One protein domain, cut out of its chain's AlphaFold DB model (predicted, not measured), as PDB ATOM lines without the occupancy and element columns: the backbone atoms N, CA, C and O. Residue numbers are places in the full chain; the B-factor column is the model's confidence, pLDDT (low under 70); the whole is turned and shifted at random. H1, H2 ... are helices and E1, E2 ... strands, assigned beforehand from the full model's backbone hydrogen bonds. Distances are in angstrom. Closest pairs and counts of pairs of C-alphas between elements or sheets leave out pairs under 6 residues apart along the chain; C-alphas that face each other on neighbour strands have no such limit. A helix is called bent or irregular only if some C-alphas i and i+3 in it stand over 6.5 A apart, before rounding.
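Overview. This is residues 3 to 145 of the 332 residues of an uncharacterized protein of Aspergillus leporis (UniProt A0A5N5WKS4). A strongly twisted slab of five strands has H3 and H4 over one face and the short H1 on the other, while the small H2 lies off the sheet, just past E3. Beyond the kinked H4 a long stretch with no named element, residues 116 to 135, reaches one end of the longest axis at Thr 118. The 143 printed residues run E1 E2 H1 E3 H2 H3 E4 H4 E5, with sheet order E1 E3 E2 E4 E5, mixed. The class is mixed, helices and strands, with under half of the residues in named elements. The whole is compact, with a radius of gyration of the C-alphas of 14.8 A, yet elongated, spanning 50 by 29 by 29 A.

Arrangement. Edge strand E1, residues 9 to 13, is antiparallel to E3, residues 50 to 55, with N 11 and O 53 2.9 A apart. E2, residues 25 to 30, is parallel to E3, with N 28 and O 52 at 2.9 A. Between them in the chain, H1, residues 40 to 43, is on the sheet at a height of 8.4 A; its Cys 41 and Leu 51 of E3 are their closest C-alphas, 6.1 A. E2, H1, E3 form a strand-helix-strand unit, two parallel neighbour strands with a helix between, with a right-handed crossover. H2, residues 58 to 61, is not on the sheet. H3, residues 69 to 81, is on the face opposite H1 at a height of 9.5 A and runs along the strands, at 9 degrees to E2 on the local plane. E4, residues 89 to 94, is parallel to E2, with N 92 and O 27 at 2.9 A. E3, H2, H3, E4 form a split unit, E2 standing between its strands, also right-handed. H4, residues 96 to 115, is on the same face as H3; its closest C-alphas to E4 are Leu 101 and Gly 93, 6.2 A. H3 and H4 are close but not clearly touching, about perpendicular at 82 degrees. Edge strand E5, residues 136 to 140, is parallel to E4, with N 138 and O 91 at 2.8 A; E4, H4, E5 are another right-handed unit. O i to N i+4 pairs are within hydrogen-bond range for 7 of 9 in H3 and 11 of 16 in H4; H1 and H2 are too short for such a pair.

Along the chain. E1 begins at C-alpha 9 (98.007, 46.285, 91.368). E2, E3 and E4 are 16.4, 16.9 and 16.6 A long. H3, 16.6 A, is irregular, with C-alphas 72 and 75 7.8 A apart. H4, 18.9 A, is irregular, with C-alphas 109 and 112 9.4 A apart and a kink of 106 degrees near residue 109. E5 ends at C-alpha 140 (78.535, 46.409, 81.439).

Size, cuts and confidence. The C-alphas of Thr 17 and Thr 118 are the two farthest apart, 50.8 A. The printed part has no cut; the links E1 to E2 and H4 to E5 are long. Confidence is under 70 at residues 5 to 6, 59 to 68, 117 to 125, 127 and 144 to 145.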
ATOM      1  N   ASP A   3     102.504  44.913  89.650       86.56
ATOM      2  CA  ASP A   3     102.387  46.237  90.255       86.56
ATOM      3  C   ASP A   3     102.878  47.240  89.211       86.56
ATOM      4  O   ASP A   3     104.003  47.110  88.725       86.56
ATOM      5  N   PHE A   4     102.013  48.168  88.810       80.50
ATOM      6  CA  PHE A   4     102.307  49.149  87.768       80.50
ATOM      7  C   PHE A   4     102.885  50.455  88.316       80.50
ATOM      8  O   PHE A   4     102.918  51.445  87.589       80.50
ATOM      9  N   SER A   5     103.371  50.474  89.565       65.81
ATOM     10  CA  SER A   5     103.655  51.716  90.298       65.81
ATOM     11  C   SER A   5     102.405  52.619  90.377       65.81
ATOM     12  O   SER A   5     101.333  52.268  89.890       65.81
ATOM     13  N   ASP A   6     102.457  53.712  91.142       68.75
ATOM     14  CA  ASP A   6     101.335  54.658  91.310       68.75
ATOM     15  C   ASP A   6     100.021  54.074  91.873       68.75
ATOM     16  O   ASP A   6      98.961  54.704  91.858       68.75
ATOM     17  N   GLY A   7     100.108  52.890  92.485       73.81
ATOM     18  CA  GLY A   7      99.028  52.300  93.263       73.81
ATOM     19  C   GLY A   7      98.055  51.435  92.469       73.81
ATOM     20  O   GLY A   7      96.981  51.142  92.992       73.81
ATOM     21  N   VAL A   8      98.402  51.003  91.253       83.88
ATOM     22  CA  VAL A   8      97.631  49.998  90.503       83.88
ATOM     23  C   VAL A   8      98.293  48.629  90.621       83.88
ATOM     24  O   VAL A   8      99.407  48.411  90.153       83.88
ATOM     25  N   VAL A   9      97.573  47.678  91.213       89.38
ATOM     26  CA  VAL A   9      98.007  46.285  91.368       89.38
ATOM     27  C   VAL A   9      96.990  45.352  90.734       89.38
ATOM     28  O   VAL A   9      95.784  45.564  90.843       89.38
ATOM     29  N   GLY A  10      97.454  44.283  90.097       91.50
ATOM     30  CA  GLY A  10      96.546  43.323  89.486       91.50
ATOM     31  C   GLY A  10      97.130  41.945  89.236       91.50
ATOM     32  O   GLY A  10      98.293  41.644  89.524       91.50
ATOM     33  N   GLY A  11      96.281  41.061  88.730       91.62
ATOM     34  CA  GLY A  11      96.609  39.670  88.463       91.62
ATOM     35  C   GLY A  11      96.055  39.200  87.129       91.62
ATOM     36  O   GLY A  11      94.940  39.551  86.751       91.62
ATOM     37  N   LEU A  12      96.837  38.366  86.438       91.44
ATOM     38  CA  LEU A  12      96.368  37.626  85.275       91.44
ATOM     39  C   LEU A  12      95.574  36.398  85.721       91.44
ATOM     40  O   LEU A  12      96.085  35.550  86.455       91.44
ATOM     41  N   HIS A  13      94.360  36.278  85.206       93.06
ATOM     42  CA  HIS A  13      93.504  35.109  85.295       93.06
ATOM     43  C   HIS A  13      93.453  34.474  83.911       93.06
ATOM     44  O   HIS A  13      92.877  35.031  82.979       93.06
ATOM     45  N   ARG A  14      94.104  33.321  83.762       91.62
ATOM     46  CA  ARG A  14      94.214  32.619  82.482       91.62
ATOM     47  C   ARG A  14      93.301  31.398  82.435       91.62
ATOM     48  O   ARG A  14      93.079  30.770  83.474       91.62
ATOM     49  N   PRO A  15      92.807  31.027  81.245       92.50
ATOM     50  CA  PRO A  15      92.134  29.752  81.065       92.50
ATOM     51  C   PRO A  15      93.124  28.601  81.285       92.50
ATOM     52  O   PRO A  15      94.321  28.725  81.004       92.50
ATOM     53  N   VAL A  16      92.615  27.463  81.760       90.06
ATOM     54  CA  VAL A  16      93.419  26.238  81.925       90.06
ATOM     55  C   VAL A  16      93.938  25.756  80.569       90.06
ATOM     56  O   VAL A  16      95.117  25.441  80.432       90.06
ATOM     57  N   THR A  17      93.069  25.756  79.559       87.56
ATOM     58  CA  THR A  17      93.426  25.428  78.177       87.56
ATOM     59  C   THR A  17      93.683  26.716  77.408       87.56
ATOM     60  O   THR A  17      92.808  27.575  77.329       87.56
ATOM     61  N   GLN A  18      94.885  26.855  76.855       85.38
ATOM     62  CA  GLN A  18      95.257  27.996  76.019       85.38
ATOM     63  C   GLN A  18      94.787  27.756  74.576       85.38
ATOM     64  O   GLN A  18      94.929  26.652  74.053       85.38
ATOM     65  N   GLY A  19      94.222  28.788  73.955       84.94
ATOM     66  CA  GLY A  19      93.620  28.756  72.621       84.94
ATOM     67  C   GLY A  19      93.715  30.129  71.957       84.94
ATOM     68  O   GLY A  19      94.426  31.003  72.445       84.94
ATOM     69  N   LEU A  20      92.998  30.353  70.855       83.12
ATOM     70  CA  LEU A  20      92.984  31.679  70.222       83.12
ATOM     71  C   LEU A  20      92.351  32.722  71.153       83.12
ATOM     72  O   LEU A  20      92.874  33.822  71.304       83.12
ATOM     73  N   GLU A  21      91.291  32.336  71.859       86.25
ATOM     74  CA  GLU A  21      90.586  33.157  72.840       86.25
ATOM     75  C   GLU A  21      91.481  33.564  74.018       86.25
ATOM     76  O   GLU A  21      91.274  34.619  74.615       86.25
ATOM     77  N   SER A  22      92.520  32.783  74.339       87.81
ATOM     78  CA  SER A  22      93.387  33.089  75.481       87.81
ATOM     79  C   SER A  22      94.361  34.230  75.207       87.81
ATOM     80  O   SER A  22      94.969  34.741  76.150       87.81
ATOM     81  N   ARG A  23      94.473  34.669  73.949       85.00
ATOM     82  CA  ARG A  23      95.236  35.860  73.553       85.00
ATOM     83  C   ARG A  23      94.485  37.163  73.833       85.00
ATOM     84  O   ARG A  23      95.116  38.202  74.021       85.00
ATOM     85  N   PHE A  24      93.158  37.101  73.945       86.50
ATOM     86  CA  PHE A  24      92.319  38.236  74.316       86.50
ATOM     87  C   PHE A  24      92.582  38.555  75.776       86.50
ATOM     88  O   PHE A  24      92.241  37.757  76.653       86.50
ATOM     89  N   THR A  25      93.185  39.710  76.036       88.31
ATOM     90  CA  THR A  25      93.395  40.182  77.403       88.31
ATOM     91  C   THR A  25      92.373  41.244  77.723       88.31
ATOM     92  O   THR A  25      92.442  42.360  77.217       88.31
ATOM     93  N   VAL A  26      91.423  40.884  78.578       92.06
ATOM     94  CA  VAL A  26      90.409  41.810  79.070       92.06
ATOM     95  C   VAL A  26      90.913  42.452  80.361       92.06
ATOM     96  O   VAL A  26      91.024  41.788  81.394       92.06
ATOM     97  N   PHE A  27      91.235  43.739  80.300       92.94
ATOM     98  CA  PHE A  27      91.549  44.565  81.457       92.94
ATOM     99  C   PHE A  27      90.262  44.944  82.191       92.94
ATOM    100  O   PHE A  27      89.348  45.538  81.615       92.94
ATOM    101  N   VAL A  28      90.194  44.588  83.473       93.50
ATOM    102  CA  VAL A  28      89.044  44.810  84.349       93.50
ATOM    103  C   VAL A  28      89.505  45.590  85.576       93.50
ATOM    104  O   VAL A  28      90.342  45.119  86.348       93.50
ATOM    105  N   MET A  29      88.928  46.767  85.789       90.00
ATOM    106  CA  MET A  29      89.209  47.612  86.948       90.00
ATOM    107  C   MET A  29      87.977  48.445  87.287       90.00
ATOM    108  O   MET A  29      87.221  48.819  86.389       90.00
ATOM    109  N   HIS A  30      87.814  48.789  88.567       87.12
ATOM    110  CA  HIS A  30      86.886  49.835  88.972       87.12
ATOM    111  C   HIS A  30      87.585  51.013  89.634       87.12
ATOM    112  O   HIS A  30      88.549  50.856  90.374       87.12
ATOM    113  N   VAL A  31      87.081  52.208  89.366       75.88
ATOM    114  CA  VAL A  31      87.681  53.487  89.768       75.88
ATOM    115  C   VAL A  31      87.481  53.790  91.251       75.88
ATOM    116  O   VAL A  31      88.280  54.485  91.861       75.88
ATOM    117  N   GLU A  32      86.445  53.202  91.846       75.25
ATOM    118  CA  GLU A  32      86.072  53.405  93.254       75.25
ATOM    119  C   GLU A  32      86.203  52.148  94.125       75.25
ATOM    120  O   GLU A  32      86.148  52.246  95.350       75.25
ATOM    121  N   THR A  33      86.363  50.962  93.528       79.62
ATOM    122  CA  THR A  33      86.140  49.682  94.225       79.62
ATOM    123  C   THR A  33      87.174  48.641  93.809       79.62
ATOM    124  O   THR A  33      87.641  48.636  92.674       79.62
ATOM    125  N   ASP A  34      87.509  47.724  94.717       88.06
ATOM    126  CA  ASP A  34      88.429  46.619  94.441       88.06
ATOM    127  C   ASP A  34      87.806  45.582  93.491       88.06
ATOM    128  O   ASP A  34      86.791  44.963  93.818       88.06
ATOM    129  N   TYR A  35      88.401  45.414  92.303       92.00
ATOM    130  CA  TYR A  35      87.920  44.506  91.253       92.00
ATOM    131  C   TYR A  35      88.805  43.271  91.062       92.00
ATOM    132  O   TYR A  35      88.584  42.501  90.127       92.00
ATOM    133  N   LEU A  36      89.730  42.991  91.988       91.50
ATOM    134  CA  LEU A  36      90.543  41.766  91.961       91.50
ATOM    135  C   LEU A  36      89.696  40.484  92.005       91.50
ATOM    136  O   LEU A  36      90.168  39.423  91.605       91.50
ATOM    137  N   GLN A  37      88.460  40.567  92.509       91.06
ATOM    138  CA  GLN A  37      87.517  39.446  92.631       91.06
ATOM    139  C   GLN A  37      86.196  39.693  91.887       91.06
ATOM    140  O   GLN A  37      85.182  39.067  92.201       91.06
ATOM    141  N   PHE A  38      86.171  40.609  90.912       94.38
ATOM    142  CA  PHE A  38      84.970  40.835  90.110       94.38
ATOM    143  C   PHE A  38      84.572  39.558  89.349       94.38
ATOM    144  O   PHE A  38      85.426  38.756  88.966       94.38
ATOM    145  N   SER A  39      83.273  39.341  89.121       95.00
ATOM    146  CA  SER A  39      82.758  38.070  88.585       95.00
ATOM    147  C   SER A  39      83.391  37.697  87.238       95.00
ATOM    148  O   SER A  39      83.724  36.528  87.023       95.00
ATOM    149  N   ALA A  40      83.690  38.682  86.383       94.31
ATOM    150  CA  ALA A  40      84.409  38.472  85.126       94.31
ATOM    151  C   ALA A  40      85.702  37.659  85.326       94.31
ATOM    152  O   ALA A  40      85.912  36.683  84.604       94.31
ATOM    153  N   CYS A  41      86.495  37.990  86.357       94.38
ATOM    154  CA  CYS A  41      87.821  37.436  86.676       94.38
ATOM    155  C   CYS A  41      87.837  35.921  86.881       94.38
ATOM    156  O   CYS A  41      88.879  35.284  86.769       94.38
ATOM    157  N   THR A  42      86.686  35.325  87.194       92.62
ATOM    158  CA  THR A  42      86.565  33.878  87.422       92.62
ATOM    159  C   THR A  42      85.677  33.187  86.394       92.62
ATOM    160  O   THR A  42      85.780  31.972  86.208       92.62
ATOM    161  N   VAL A  43      84.813  33.939  85.713       94.50
ATOM    162  CA  VAL A  43      83.791  33.391  84.823       94.50
ATOM    163  C   VAL A  43      84.259  33.390  83.362       94.50
ATOM    164  O   VAL A  43      84.092  32.378  82.680       94.50
ATOM    165  N   LEU A  44      84.914  34.449  82.879       93.56
ATOM    166  CA  LEU A  44      85.435  34.503  81.506       93.56
ATOM    167  C   LEU A  44      86.675  33.617  81.253       93.56
ATOM    168  O   LEU A  44      86.732  33.021  80.176       93.56
ATOM    169  N   PRO A  45      87.600  33.380  82.212       94.44
ATOM    170  CA  PRO A  45      88.678  32.407  82.002       94.44
ATOM    171  C   PRO A  45      88.176  30.977  81.807       94.44
ATOM    172  O   PRO A  45      88.774  30.196  81.075       94.44
ATOM    173  N   LYS A  46      87.019  30.628  82.380       94.06
ATOM    174  CA  LYS A  46      86.363  29.335  82.114       94.06
ATOM    175  C   LYS A  46      85.828  29.221  80.679       94.06
ATOM    176  O   LYS A  46      85.475  28.126  80.262       94.06
ATOM    177  N   ARG A  47      85.768  30.334  79.942       92.75
ATOM    178  CA  ARG A  47      85.344  30.431  78.536       92.75
ATOM    179  C   ARG A  47      86.516  30.687  77.583       92.75
ATOM    180  O   ARG A  47      86.285  30.994  76.426       92.75
ATOM    181  N   GLY A  48      87.755  30.555  78.062       91.88
ATOM    182  CA  GLY A  48      88.949  30.647  77.221       91.88
ATOM    183  C   GLY A  48      89.634  32.012  77.198       91.88
ATOM    184  O   GLY A  48      90.690  32.108  76.598       91.88
ATOM    185  N   PHE A  49      89.108  33.043  77.867       92.06
ATOM    186  CA  PHE A  49      89.666  34.403  77.804       92.06
ATOM    187  C   PHE A  49      90.713  34.664  78.890       92.06
ATOM    188  O   PHE A  49      90.567  34.206  80.025       92.06
ATOM    189  N   THR A  50      91.744  35.451  78.579       92.94
ATOM    190  CA  THR A  50      92.684  35.953  79.590       92.94
ATOM    191  C   THR A  50      92.161  37.261  80.172       92.94
ATOM    192  O   THR A  50      91.736  38.162  79.456       92.94
ATOM    193  N   LEU A  51      92.163  37.378  81.495       93.75
ATOM    194  CA  LEU A  51      91.725  38.584  82.189       93.75
ATOM    195  C   LEU A  51      92.869  39.162  83.000       93.75
ATOM    196  O   LEU A  51      93.594  38.420  83.654       93.75
ATOM    197  N   PHE A  52      92.991  40.482  83.010       93.62
ATOM    198  CA  PHE A  52      93.795  41.186  83.993       93.62
ATOM    199  C   PHE A  52      92.866  41.955  84.919       93.62
ATOM    200  O   PHE A  52      92.291  42.967  84.523       93.62
ATOM    201  N   CYS A  53      92.711  41.468  86.144       94.25
ATOM    202  CA  CYS A  53      91.865  42.109  87.138       94.25
ATOM    203  C   CYS A  53      92.719  42.946  88.074       94.25
ATOM    204  O   CYS A  53      93.712  42.450  88.616       94.25
ATOM    205  N   ALA A  54      92.345  44.213  88.230       91.62
ATOM    206  CA  ALA A  54      93.141  45.210  88.921       91.62
ATOM    207  C   ALA A  54      92.350  45.930  90.013       91.62
ATOM    208  O   ALA A  54      91.129  46.088  89.949       91.62
ATOM    209  N   ASN A  55      93.093  46.416  90.998       88.69
ATOM    210  CA  ASN A  55      92.649  47.420  91.943       88.69
ATOM    211  C   ASN A  55      93.610  48.610  91.876       88.69
ATOM    212  O   ASN A  55      94.824  48.429  91.793       88.69
ATOM    213  N   ASN A  56      93.060  49.817  91.932       83.31
ATOM    214  CA  ASN A  56      93.833  51.047  92.027       83.31
ATOM    215  C   ASN A  56      93.794  51.607  93.457       83.31
ATOM    216  O   ASN A  56      92.942  51.257  94.281       83.31
ATOM    217  N   ALA A  57      94.707  52.531  93.743       76.00
ATOM    218  CA  ALA A  57      94.804  53.170  95.043       76.00
ATOM    219  C   ALA A  57      93.610  54.081  95.352       76.00
ATOM    220  O   ALA A  57      93.354  54.326  96.530       76.00
ATOM    221  N   ALA A  58      92.854  54.549  94.352       70.00
ATOM    222  CA  ALA A  58      91.718  55.442  94.570       70.00
ATOM    223  C   ALA A  58      90.628  54.786  95.437       70.00
ATOM    224  O   ALA A  58      90.072  55.452  96.315       70.00
ATOM    225  N   SER A  59      90.428  53.465  95.316       62.34
ATOM    226  CA  SER A  59      89.540  52.686  96.201       62.34
ATOM    227  C   SER A  59      89.924  52.760  97.691       62.34
ATOM    228  O   SER A  59      89.084  52.560  98.570       62.34
ATOM    229  N   LYS A  60      91.193  53.071  97.998       64.25
ATOM    230  CA  LYS A  60      91.730  53.143  99.366       64.25
ATOM    231  C   LYS A  60      91.971  54.570  99.842       64.25
ATOM    232  O   LYS A  60      91.764  54.861 101.019       64.25
ATOM    233  N   THR A  61      92.402  55.458  98.950       61.94
ATOM    234  CA  THR A  61      92.751  56.847  99.277       61.94
ATOM    235  C   THR A  61      91.550  57.791  99.190       61.94
ATOM    236  O   THR A  61      91.556  58.841  99.830       61.94
ATOM    237  N   GLY A  62      90.515  57.446  98.412       56.38
ATOM    238  CA  GLY A  62      89.383  58.333  98.113       56.38
ATOM    239  C   GLY A  62      89.755  59.542  97.241       56.38
ATOM    240  O   GLY A  62      88.945  60.460  97.047       56.38
ATOM    241  N   ILE A  63      90.987  59.574  96.727       54.84
ATOM    242  CA  ILE A  63      91.462  60.577  95.779       54.84
ATOM    243  C   ILE A  63      91.181  60.023  94.387       54.84
ATOM    244  O   ILE A  63      91.912  59.178  93.885       54.84
ATOM    245  N   ILE A  64      90.082  60.489  93.805       55.00
ATOM    246  CA  ILE A  64      89.712  60.238  92.417       55.00
ATOM    247  C   ILE A  64      89.937  61.570  91.721       55.00
ATOM    248  O   ILE A  64      89.316  62.565  92.101       55.00
ATOM    249  N   THR A  65      90.875  61.610  90.785       54.34
ATOM    250  CA  THR A  65      90.990  62.704  89.824       54.34
ATOM    251  C   THR A  65      90.765  62.093  88.450       54.34
ATOM    252  O   THR A  65      91.477  61.175  88.043       54.34
ATOM    253  N   ASP A  66      89.763  62.597  87.735       50.78
ATOM    254  CA  ASP A  66      89.273  62.059  86.455       50.78
ATOM    255  C   ASP A  66      90.296  62.168  85.302       50.78
ATOM    256  O   ASP A  66      90.005  61.842  84.157       50.78
ATOM    257  N   LEU A  67      91.513  62.625  85.608       53.84
ATOM    258  CA  LEU A  67      92.607  62.914  84.679       53.84
ATOM    259  C   LEU A  67      93.854  62.081  84.961       53.84
ATOM    260  O   LEU A  67      94.817  62.134  84.202       53.84
ATOM    261  N   ALA A  68      93.842  61.266  86.017       65.25
ATOM    262  CA  ALA A  68      94.917  60.326  86.302       65.25
ATOM    263  C   ALA A  68      94.861  59.094  85.377       65.25
ATOM    264  O   ALA A  68      95.283  58.012  85.760       65.25
ATOM    265  N   PHE A  69      94.350  59.242  84.152       70.94
ATOM    266  CA  PHE A  69      94.270  58.207  83.123       70.94
ATOM    267  C   PHE A  69      95.582  57.440  82.965       70.94
ATOM    268  O   PHE A  69      95.587  56.209  82.981       70.94
ATOM    269  N   LYS A  70      96.704  58.164  82.891       70.75
ATOM    270  CA  LYS A  70      98.026  57.547  82.813       70.75
ATOM    271  C   LYS A  70      98.324  56.671  84.036       70.75
ATOM    272  O   LYS A  70      98.602  55.491  83.861       70.75
ATOM    273  N   ALA A  71      98.177  57.225  85.240       73.56
ATOM    274  CA  ALA A  71      98.464  56.523  86.491       73.56
ATOM    275  C   ALA A  71      97.497  55.360  86.777       73.56
ATOM    276  O   ALA A  71      97.878  54.368  87.384       73.56
ATOM    277  N   LEU A  72      96.234  55.460  86.349       76.00
ATOM    278  CA  LEU A  72      95.202  54.466  86.648       76.00
ATOM    279  C   LEU A  72      95.179  53.305  85.652       76.00
ATOM    280  O   LEU A  72      94.788  52.201  86.028       76.00
ATOM    281  N   MET A  73      95.539  53.535  84.388       80.69
ATOM    282  CA  MET A  73      95.483  52.473  83.377       80.69
ATOM    283  C   MET A  73      96.489  52.601  82.237       80.69
ATOM    284  O   MET A  73      96.793  51.588  81.618       80.69
ATOM    285  N   GLY A  74      97.018  53.795  81.952       83.50
ATOM    286  CA  GLY A  74      97.906  54.013  80.806       83.50
ATOM    287  C   GLY A  74      99.102  53.068  80.783       83.50
ATOM    288  O   GLY A  74      99.369  52.441  79.759       83.50
ATOM    289  N   ASP A  75      99.759  52.896  81.927       86.06
ATOM    290  CA  ASP A  75     100.926  52.019  82.028       86.06
ATOM    291  C   ASP A  75     100.547  50.530  81.930       86.06
ATOM    292  O   ASP A  75     101.290  49.743  81.344       86.06
ATOM    293  N   ALA A  76      99.356  50.143  82.402       87.50
ATOM    294  CA  ALA A  76      98.843  48.780  82.254       87.50
ATOM    295  C   ALA A  76      98.526  48.446  80.788       87.50
ATOM    296  O   ALA A  76      98.947  47.402  80.288       87.50
ATOM    297  N   ILE A  77      97.834  49.345  80.079       89.31
ATOM    298  CA  ILE A  77      97.507  49.174  78.656       89.31
ATOM    299  C   ILE A  77      98.783  49.138  77.808       89.31
ATOM    300  O   ILE A  77      98.954  48.228  76.995       89.31
ATOM    301  N   ALA A  78      99.727  50.052  78.052       88.75
ATOM    302  CA  ALA A  78     101.028  50.040  77.386       88.75
ATOM    303  C   ALA A  78     101.827  48.758  77.688       88.75
ATOM    304  O   ALA A  78     102.500  48.215  76.809       88.75
ATOM    305  N   TRP A  79     101.748  48.238  78.915       88.75
ATOM    306  CA  TRP A  79     102.383  46.970  79.264       88.75
ATOM    307  C   TRP A  79     101.781  45.791  78.497       88.75
ATOM    308  O   TRP A  79     102.549  44.955  78.020       88.75
ATOM    309  N   PHE A  80     100.450  45.735  78.340       89.31
ATOM    310  CA  PHE A  80      99.774  44.677  77.579       89.31
ATOM    311  C   PHE A  80     100.204  44.652  76.115       89.31
ATOM    312  O   PHE A  80     100.536  43.581  75.618       89.31
ATOM    313  N   HIS A  81     100.288  45.812  75.460       88.56
ATOM    314  CA  HIS A  81     100.758  45.918  74.070       88.56
ATOM    315  C   HIS A  81     102.201  45.429  73.872       88.56
ATOM    316  O   HIS A  81     102.580  45.031  72.775       88.56
ATOM    317  N   ASN A  82     103.005  45.395  74.938       87.19
ATOM    318  CA  ASN A  82     104.366  44.859  74.913       87.19
ATOM    319  C   ASN A  82     104.448  43.353  75.236       87.19
ATOM    320  O   ASN A  82     105.546  42.794  75.292       87.19
ATOM    321  N   GLN A  83     103.323  42.673  75.473       84.69
ATOM    322  CA  GLN A  83     103.304  41.242  75.766       84.69
ATOM    323  C   GLN A  83     103.050  40.409  74.504       84.69
ATOM    324  O   GLN A  83     101.994  40.484  73.892       84.69
ATOM    325  N   ILE A  84     103.961  39.480  74.196       74.31
ATOM    326  CA  ILE A  84     103.872  38.577  73.027       74.31
ATOM    327  C   ILE A  84     102.641  37.651  73.004       74.31
ATOM    328  O   ILE A  84     102.366  37.003  71.999       74.31
ATOM    329  N   PHE A  85     101.937  37.527  74.129       72.81
ATOM    330  CA  PHE A  85     100.769  36.660  74.292       72.81
ATOM    331  C   PHE A  85      99.449  37.438  74.323       72.81
ATOM    332  O   PHE A  85      98.405  36.817  74.517       72.81
ATOM    333  N   VAL A  86      99.486  38.767  74.189       76.75
ATOM    334  CA  VAL A  86      98.306  39.627  74.285       76.75
ATOM    335  C   VAL A  86      97.993  40.217  72.926       76.75
ATOM    336  O   VAL A  86      98.721  41.067  72.433       76.75
ATOM    337  N   GLU A  87      96.897  39.759  72.336       78.62
ATOM    338  CA  GLU A  87      96.284  40.382  71.169       78.62
ATOM    339  C   GLU A  87      94.879  39.783  71.001       78.62
ATOM    340  O   GLU A  87      94.773  38.567  70.796       78.62
ATOM    341  N   PRO A  88      93.795  40.575  71.096       86.56
ATOM    342  CA  PRO A  88      93.719  42.022  71.370       86.56
ATOM    343  C   PRO A  88      93.764  42.411  72.866       86.56
ATOM    344  O   PRO A  88      93.489  41.589  73.748       86.56
ATOM    345  N   VAL A  89      94.015  43.698  73.139       89.88
ATOM    346  CA  VAL A  89      93.785  44.372  74.430       89.88
ATOM    347  C   VAL A  89      92.352  44.904  74.482       89.88
ATOM    348  O   VAL A  89      91.968  45.779  73.710       89.88
ATOM    349  N   VAL A  90      91.546  44.403  75.416       90.75
ATOM    350  CA  VAL A  90      90.134  44.781  75.578       90.75
ATOM    351  C   VAL A  90      89.932  45.432  76.938       90.75
ATOM    352  O   VAL A  90      90.395  44.903  77.942       90.75
ATOM    353  N   ILE A  91      89.201  46.540  77.009       91.25
ATOM    354  CA  ILE A  91      88.809  47.146  78.289       91.25
ATOM    355  C   ILE A  91      87.376  46.737  78.626       91.25
ATOM    356  O   ILE A  91      86.487  46.858  77.788       91.25
ATOM    357  N   LEU A  92      87.130  46.280  79.856       92.31
ATOM    358  CA  LEU A  92      85.778  46.083  80.382       92.31
ATOM    359  C   LEU A  92      85.466  47.154  81.422       92.31
ATOM    360  O   LEU A  92      86.045  47.188  82.509       92.31
ATOM    361  N   GLY A  93      84.500  47.999  81.083       88.50
ATOM    362  CA  GLY A  93      83.984  49.048  81.938       88.50
ATOM    363  C   GLY A  93      82.652  48.684  82.575       88.50
ATOM    364  O   GLY A  93      81.668  48.464  81.872       88.50
ATOM    365  N   HIS A  94      82.613  48.658  83.908       90.44
ATOM    366  CA  HIS A  94      81.396  48.418  84.684       90.44
ATOM    367  C   HIS A  94      81.003  49.636  85.529       90.44
ATOM    368  O   HIS A  94      81.888  50.316  86.056       90.44
ATOM    369  N   SER A  95      79.700  49.901  85.690       84.88
ATOM    370  CA  SER A  95      79.178  50.978  86.548       84.88
ATOM    371  C   SER A  95      79.813  52.345  86.231       84.88
ATOM    372  O   SER A  95      79.876  52.746  85.068       84.88
ATOM    373  N   GLY A  96      80.318  53.071  87.231       75.94
ATOM    374  CA  GLY A  96      81.025  54.345  87.052       75.94
ATOM    375  C   GLY A  96      82.353  54.221  86.315       75.94
ATOM    376  O   GLY A  96      82.859  55.199  85.770       75.94
ATOM    377  N   SER A  97      82.909  53.016  86.228       79.81
ATOM    378  CA  SER A  97      84.205  52.810  85.584       79.81
ATOM    379  C   SER A  97      84.101  52.749  84.077       79.81
ATOM    380  O   SER A  97      85.022  53.209  83.417       79.81
ATOM    381  N   GLY A  98      82.987  52.275  83.507       80.19
ATOM    382  CA  GLY A  98      82.797  52.333  82.051       80.19
ATOM    383  C   GLY A  98      82.844  53.757  81.513       80.19
ATOM    384  O   GLY A  98      83.383  54.006  80.440       80.19
ATOM    385  N   THR A  99      82.412  54.713  82.319       74.69
ATOM    386  CA  THR A  99      82.524  56.134  82.030       74.69
ATOM    387  C   THR A  99      83.965  56.635  82.000       74.69
ATOM    388  O   THR A  99      84.392  57.240  81.024       74.69
ATOM    389  N   MET A 100      84.738  56.375  83.053       76.25
ATOM    390  CA  MET A 100      86.114  56.875  83.131       76.25
ATOM    391  C   MET A 100      87.027  56.162  82.127       76.25
ATOM    392  O   MET A 100      87.857  56.788  81.476       76.25
ATOM    393  N   LEU A 101      86.847  54.851  81.980       80.56
ATOM    394  CA  LEU A 101      87.599  54.025  81.044       80.56
ATOM    395  C   LEU A 101      87.267  54.390  79.583       80.56
ATOM    396  O   LEU A 101      88.161  54.380  78.741       80.56
ATOM    397  N   SER A 102      86.023  54.769  79.264       80.31
ATOM    398  CA  SER A 102      85.701  55.292  77.924       80.31
ATOM    399  C   SER A 102      86.273  56.690  77.685       80.31
ATOM    400  O   SER A 102      86.741  56.964  76.584       80.31
ATOM    401  N   GLY A 103      86.331  57.538  78.718       78.06
ATOM    402  CA  GLY A 103      87.069  58.803  78.672       78.06
ATOM    403  C   GLY A 103      88.552  58.606  78.336       78.06
ATOM    404  O   GLY A 103      89.067  59.281  77.447       78.06
ATOM    405  N   TYR A 104      89.214  57.625  78.964       83.00
ATOM    406  CA  TYR A 104      90.573  57.217  78.588       83.00
ATOM    407  C   TYR A 104      90.661  56.824  77.114       83.00
ATOM    408  O   TYR A 104      91.512  57.348  76.403       83.00
ATOM    409  N   GLN A 105      89.781  55.925  76.658       85.94
ATOM    410  CA  GLN A 105      89.834  55.392  75.297       85.94
ATOM    411  C   GLN A 105      89.718  56.509  74.255       85.94
ATOM    412  O   GLN A 105      90.487  56.544  73.302       85.94
ATOM    413  N   ILE A 106      88.817  57.468  74.472       81.44
ATOM    414  CA  ILE A 106      88.620  58.598  73.558       81.44
ATOM    415  C   ILE A 106      89.861  59.486  73.486       81.44
ATOM    416  O   ILE A 106      90.241  59.912  72.395       81.44
ATOM    417  N   VAL A 107      90.498  59.766  74.626       81.62
ATOM    418  CA  VAL A 107      91.740  60.550  74.659       81.62
ATOM    419  C   VAL A 107      92.893  59.768  74.029       81.62
ATOM    420  O   VAL A 107      93.686  60.353  73.305       81.62
ATOM    421  N   ALA A 108      92.972  58.454  74.237       86.56
ATOM    422  CA  ALA A 108      93.990  57.608  73.617       86.56
ATOM    423  C   ALA A 108      93.836  57.513  72.086       86.56
ATOM    424  O   ALA A 108      94.828  57.474  71.365       86.56
ATOM    425  N   GLU A 109      92.604  57.521  71.569       85.88
ATOM    426  CA  GLU A 109      92.330  57.470  70.126       85.88
ATOM    427  C   GLU A 109      92.483  58.829  69.422       85.88
ATOM    428  O   GLU A 109      92.907  58.879  68.268       85.88
ATOM    429  N   ASN A 110      92.136  59.933  70.095       83.88
ATOM    430  CA  ASN A 110      92.025  61.267  69.480       83.88
ATOM    431  C   ASN A 110      93.030  62.297  70.034       83.88
ATOM    432  O   ASN A 110      93.047  63.467  69.629       83.88
ATOM    433  N   GLY A 111      93.863  61.879  70.985       83.69
ATOM    434  CA  GLY A 111      94.813  62.721  71.701       83.69
ATOM    435  C   GLY A 111      94.156  63.759  72.628       83.69
ATOM    436  O   GLY A 111      92.931  63.793  72.799       83.69
ATOM    437  N   PRO A 112      94.957  64.690  73.185       80.56
ATOM    438  CA  PRO A 112      94.481  65.746  74.090       80.56
ATOM    439  C   PRO A 112      93.444  66.697  73.468       80.56
ATOM    440  O   PRO A 112      92.787  67.465  74.165       80.56
ATOM    441  N   SER A 113      93.265  66.678  72.147       79.62
ATOM    442  CA  SER A 113      92.240  67.495  71.494       79.62
ATOM    443  C   SER A 113      90.817  67.112  71.924       79.62
ATOM    444  O   SER A 113      89.959  67.988  72.018       79.62
ATOM    445  N   ALA A 114      90.587  65.845  72.299       77.00
ATOM    446  CA  ALA A 114      89.292  65.348  72.767       77.00
ATOM    447  C   ALA A 114      88.763  66.059  74.027       77.00
ATOM    448  O   ALA A 114      87.563  66.039  74.313       77.00
ATOM    449  N   CYS A 115      89.659  66.698  74.777       72.81
ATOM    450  CA  CYS A 115      89.376  67.318  76.064       72.81
ATOM    451  C   CYS A 115      89.670  68.812  76.128       72.81
ATOM    452  O   CYS A 115      89.351  69.442  77.128       72.81
ATOM    453  N   ASN A 116      90.231  69.396  75.068       74.31
ATOM    454  CA  ASN A 116      90.664  70.795  75.042       74.31
ATOM    455  C   ASN A 116      89.705  71.718  74.257       74.31
ATOM    456  O   ASN A 116      90.095  72.811  73.851       74.31
ATOM    457  N   GLY A 117      88.456  71.287  74.035       69.69
ATOM    458  CA  GLY A 117      87.410  72.081  73.379       69.69
ATOM    459  C   GLY A 117      86.912  73.255  74.232       69.69
ATOM    460  O   GLY A 117      86.946  73.205  75.460       69.69
ATOM    461  N   THR A 118      86.422  74.322  73.596       68.88
ATOM    462  CA  THR A 118      85.903  75.517  74.296       68.88
ATOM    463  C   THR A 118      84.605  75.247  75.058       68.88
ATOM    464  O   THR A 118      84.238  75.999  75.958       68.88
ATOM    465  N   GLU A 119      83.914  74.167  74.709       63.38
ATOM    466  CA  GLU A 119      82.755  73.628  75.409       63.38
ATOM    467  C   GLU A 119      83.123  72.812  76.658       63.38
ATOM    468  O   GLU A 119      82.238  72.508  77.461       63.38
ATOM    469  N   LYS A 120      84.400  72.440  76.827       63.16
ATOM    470  CA  LYS A 120      84.875  71.601  77.930       63.16
ATOM    471  C   LYS A 120      85.119  72.451  79.170       63.16
ATOM    472  O   LYS A 120      85.810  73.465  79.126       63.16
ATOM    473  N   ILE A 121      84.580  72.004  80.301       62.53
ATOM    474  CA  ILE A 121      84.774  72.671  81.597       62.53
ATOM    475  C   ILE A 121      86.219  72.498  82.098       62.53
ATOM    476  O   ILE A 121      86.719  73.346  82.837       62.53
ATOM    477  N   TYR A 122      86.897  71.425  81.678       61.69
ATOM    478  CA  TYR A 122      88.263  71.116  82.082       61.69
ATOM    479  C   TYR A 122      89.078  70.537  80.918       61.69
ATOM    480  O   TYR A 122      88.670  69.551  80.305       61.69
ATOM    481  N   SER A 123      90.236  71.142  80.652       67.94
ATOM    482  CA  SER A 123      91.225  70.705  79.656       67.94
ATOM    483  C   SER A 123      92.074  69.547  80.169       67.94
ATOM    484  O   SER A 123      92.449  69.555  81.336       67.94
ATOM    485  N   CYS A 124      92.465  68.579  79.333       69.69
ATOM    486  CA  CYS A 124      93.449  67.607  79.816       69.69
ATOM    487  C   CYS A 124      94.771  68.292  80.144       69.69
ATOM    488  O   CYS A 124      95.197  69.230  79.474       69.69
ATOM    489  N   SER A 125      95.476  67.727  81.118       69.44
ATOM    490  CA  SER A 125      96.911  67.963  81.251       69.44
ATOM    491  C   SER A 125      97.677  67.370  80.063       69.44
ATOM    492  O   SER A 125      97.241  66.367  79.502       69.44
ATOM    493  N   ASP A 126      98.888  67.860  79.805       70.69
ATOM    494  CA  ASP A 126      99.791  67.312  78.777       70.69
ATOM    495  C   ASP A 126     100.189  65.838  79.015       70.69
ATOM    496  O   ASP A 126     100.659  65.161  78.104       70.69
ATOM    497  N   SER A 127      99.957  65.300  80.221       68.81
ATOM    498  CA  SER A 127     100.313  63.921  80.600       68.81
ATOM    499  C   SER A 127      99.556  62.816  79.846       68.81
ATOM    500  O   SER A 127      99.873  61.636  80.013       68.81
ATOM    501  N   VAL A 128      98.572  63.177  79.016       75.19
ATOM    502  CA  VAL A 128      97.734  62.238  78.251       75.19
ATOM    503  C   VAL A 128      98.078  62.174  76.757       75.19
ATOM    504  O   VAL A 128      97.360  61.528  76.000       75.19
ATOM    505  N   GLY A 129      99.151  62.843  76.319       75.00
ATOM    506  CA  GLY A 129      99.536  62.921  74.901       75.00
ATOM    507  C   GLY A 129      99.872  61.577  74.243       75.00
ATOM    508  O   GLY A 129      99.611  61.414  73.057       75.00
ATOM    509  N   ASP A 130     100.372  60.616  75.025       82.19
ATOM    510  CA  ASP A 130     100.942  59.353  74.526       82.19
ATOM    511  C   ASP A 130     100.201  58.112  75.060       82.19
ATOM    512  O   ASP A 130     100.800  57.060  75.304       82.19
ATOM    513  N   LEU A 131      98.897  58.222  75.327       87.88
ATOM    514  CA  LEU A 131      98.113  57.078  75.793       87.88
ATOM    515  C   LEU A 131      97.903  56.069  74.657       87.88
ATOM    516  O   LEU A 131      97.408  56.416  73.590       87.88
ATOM    517  N   ALA A 132      98.246  54.803  74.902       90.44
ATOM    518  CA  ALA A 132      97.980  53.722  73.958       90.44
ATOM    519  C   ALA A 132      96.489  53.331  73.995       90.44
ATOM    520  O   ALA A 132      95.986  53.013  75.072       90.44
ATOM    521  N   PRO A 133      95.762  53.310  72.865       90.44
ATOM    522  CA  PRO A 133      94.367  52.886  72.864       90.44
ATOM    523  C   PRO A 133      94.251  51.373  73.091       90.44
ATOM    524  O   PRO A 133      95.145  50.600  72.733       90.44
ATOM    525  N   ALA A 134      93.134  50.930  73.667       90.62
ATOM    526  CA  ALA A 134      92.738  49.526  73.600       90.62
ATOM    527  C   ALA A 134      92.140  49.199  72.223       90.62
ATOM    528  O   ALA A 134      91.693  50.088  71.500       90.62
ATOM    529  N   ASP A 135      92.087  47.918  71.872       88.38
ATOM    530  CA  ASP A 135      91.551  47.454  70.588       88.38
ATOM    531  C   ASP A 135      90.022  47.319  70.593       88.38
ATOM    532  O   ASP A 135      89.381  47.341  69.539       88.38
ATOM    533  N   ALA A 136      89.432  47.124  71.776       87.62
ATOM    534  CA  ALA A 136      87.992  47.003  71.960       87.62
ATOM    535  C   ALA A 136      87.552  47.423  73.365       87.62
ATOM    536  O   ALA A 136      88.327  47.409  74.326       87.62
ATOM    537  N   PHE A 137      86.259  47.721  73.486       89.50
ATOM    538  CA  PHE A 137      85.637  48.130  74.735       89.50
ATOM    539  C   PHE A 137      84.350  47.339  74.997       89.50
ATOM    540  O   PHE A 137      83.499  47.210  74.117       89.50
ATOM    541  N   ILE A 138      84.194  46.830  76.217       90.94
ATOM    542  CA  ILE A 138      82.993  46.150  76.705       90.94
ATOM    543  C   ILE A 138      82.366  47.024  77.788       90.94
ATOM    544  O   ILE A 138      82.964  47.242  78.841       90.94
ATOM    545  N   PHE A 139      81.143  47.491  77.550       89.69
ATOM    546  CA  PHE A 139      80.344  48.188  78.556       89.69
ATOM    547  C   PHE A 139      79.425  47.198  79.271       89.69
ATOM    548  O   PHE A 139      78.714  46.429  78.626       89.69
ATOM    549  N   VAL A 140      79.423  47.227  80.604       90.75
ATOM    550  CA  VAL A 140      78.535  46.409  81.439       90.75
ATOM    551  C   VAL A 140      77.839  47.308  82.451       90.75
ATOM    552  O   VAL A 140      78.493  47.839  83.339       90.75
ATOM    553  N   ASP A 141      76.532  47.512  82.292       86.06
ATOM    554  CA  ASP A 141      75.702  48.331  83.193       86.06
ATOM    555  C   ASP A 141      76.375  49.657  83.611       86.06
ATOM    556  O   ASP A 141      76.512  50.001  84.784       86.06
ATOM    557  N   THR A 142      76.923  50.371  82.624       80.69
ATOM    558  CA  THR A 142      77.703  51.596  82.847       80.69
ATOM    559  C   THR A 142      76.777  52.752  83.219       80.69
ATOM    560  O   THR A 142      75.703  52.887  82.637       80.69
ATOM    561  N   ASN A 143      77.180  53.636  84.136       72.44
ATOM    562  CA  ASN A 143      76.384  54.814  84.520       72.44
ATOM    563  C   ASN A 143      76.773  56.080  83.735       72.44
ATOM    564  O   ASN A 143      77.677  56.056  82.921       72.44
ATOM    565  N   TYR A 144      76.106  57.211  83.966       62.62
ATOM    566  CA  TYR A 144      76.318  58.458  83.205       62.62
ATOM    567  C   TYR A 144      77.514  59.293  83.671       62.62
ATOM    568  O   TYR A 144      77.618  60.470  83.319       62.62
ATOM    569  N   GLY A 145      78.362  58.725  84.520       66.12
ATOM    570  CA  GLY A 145      79.309  59.482  85.321       66.12
ATOM    571  C   GLY A 145      78.671  60.095  86.557       66.12
ATOM    572  O   GLY A 145      77.457  60.318  86.628       66.12
TER     573      GLY A 145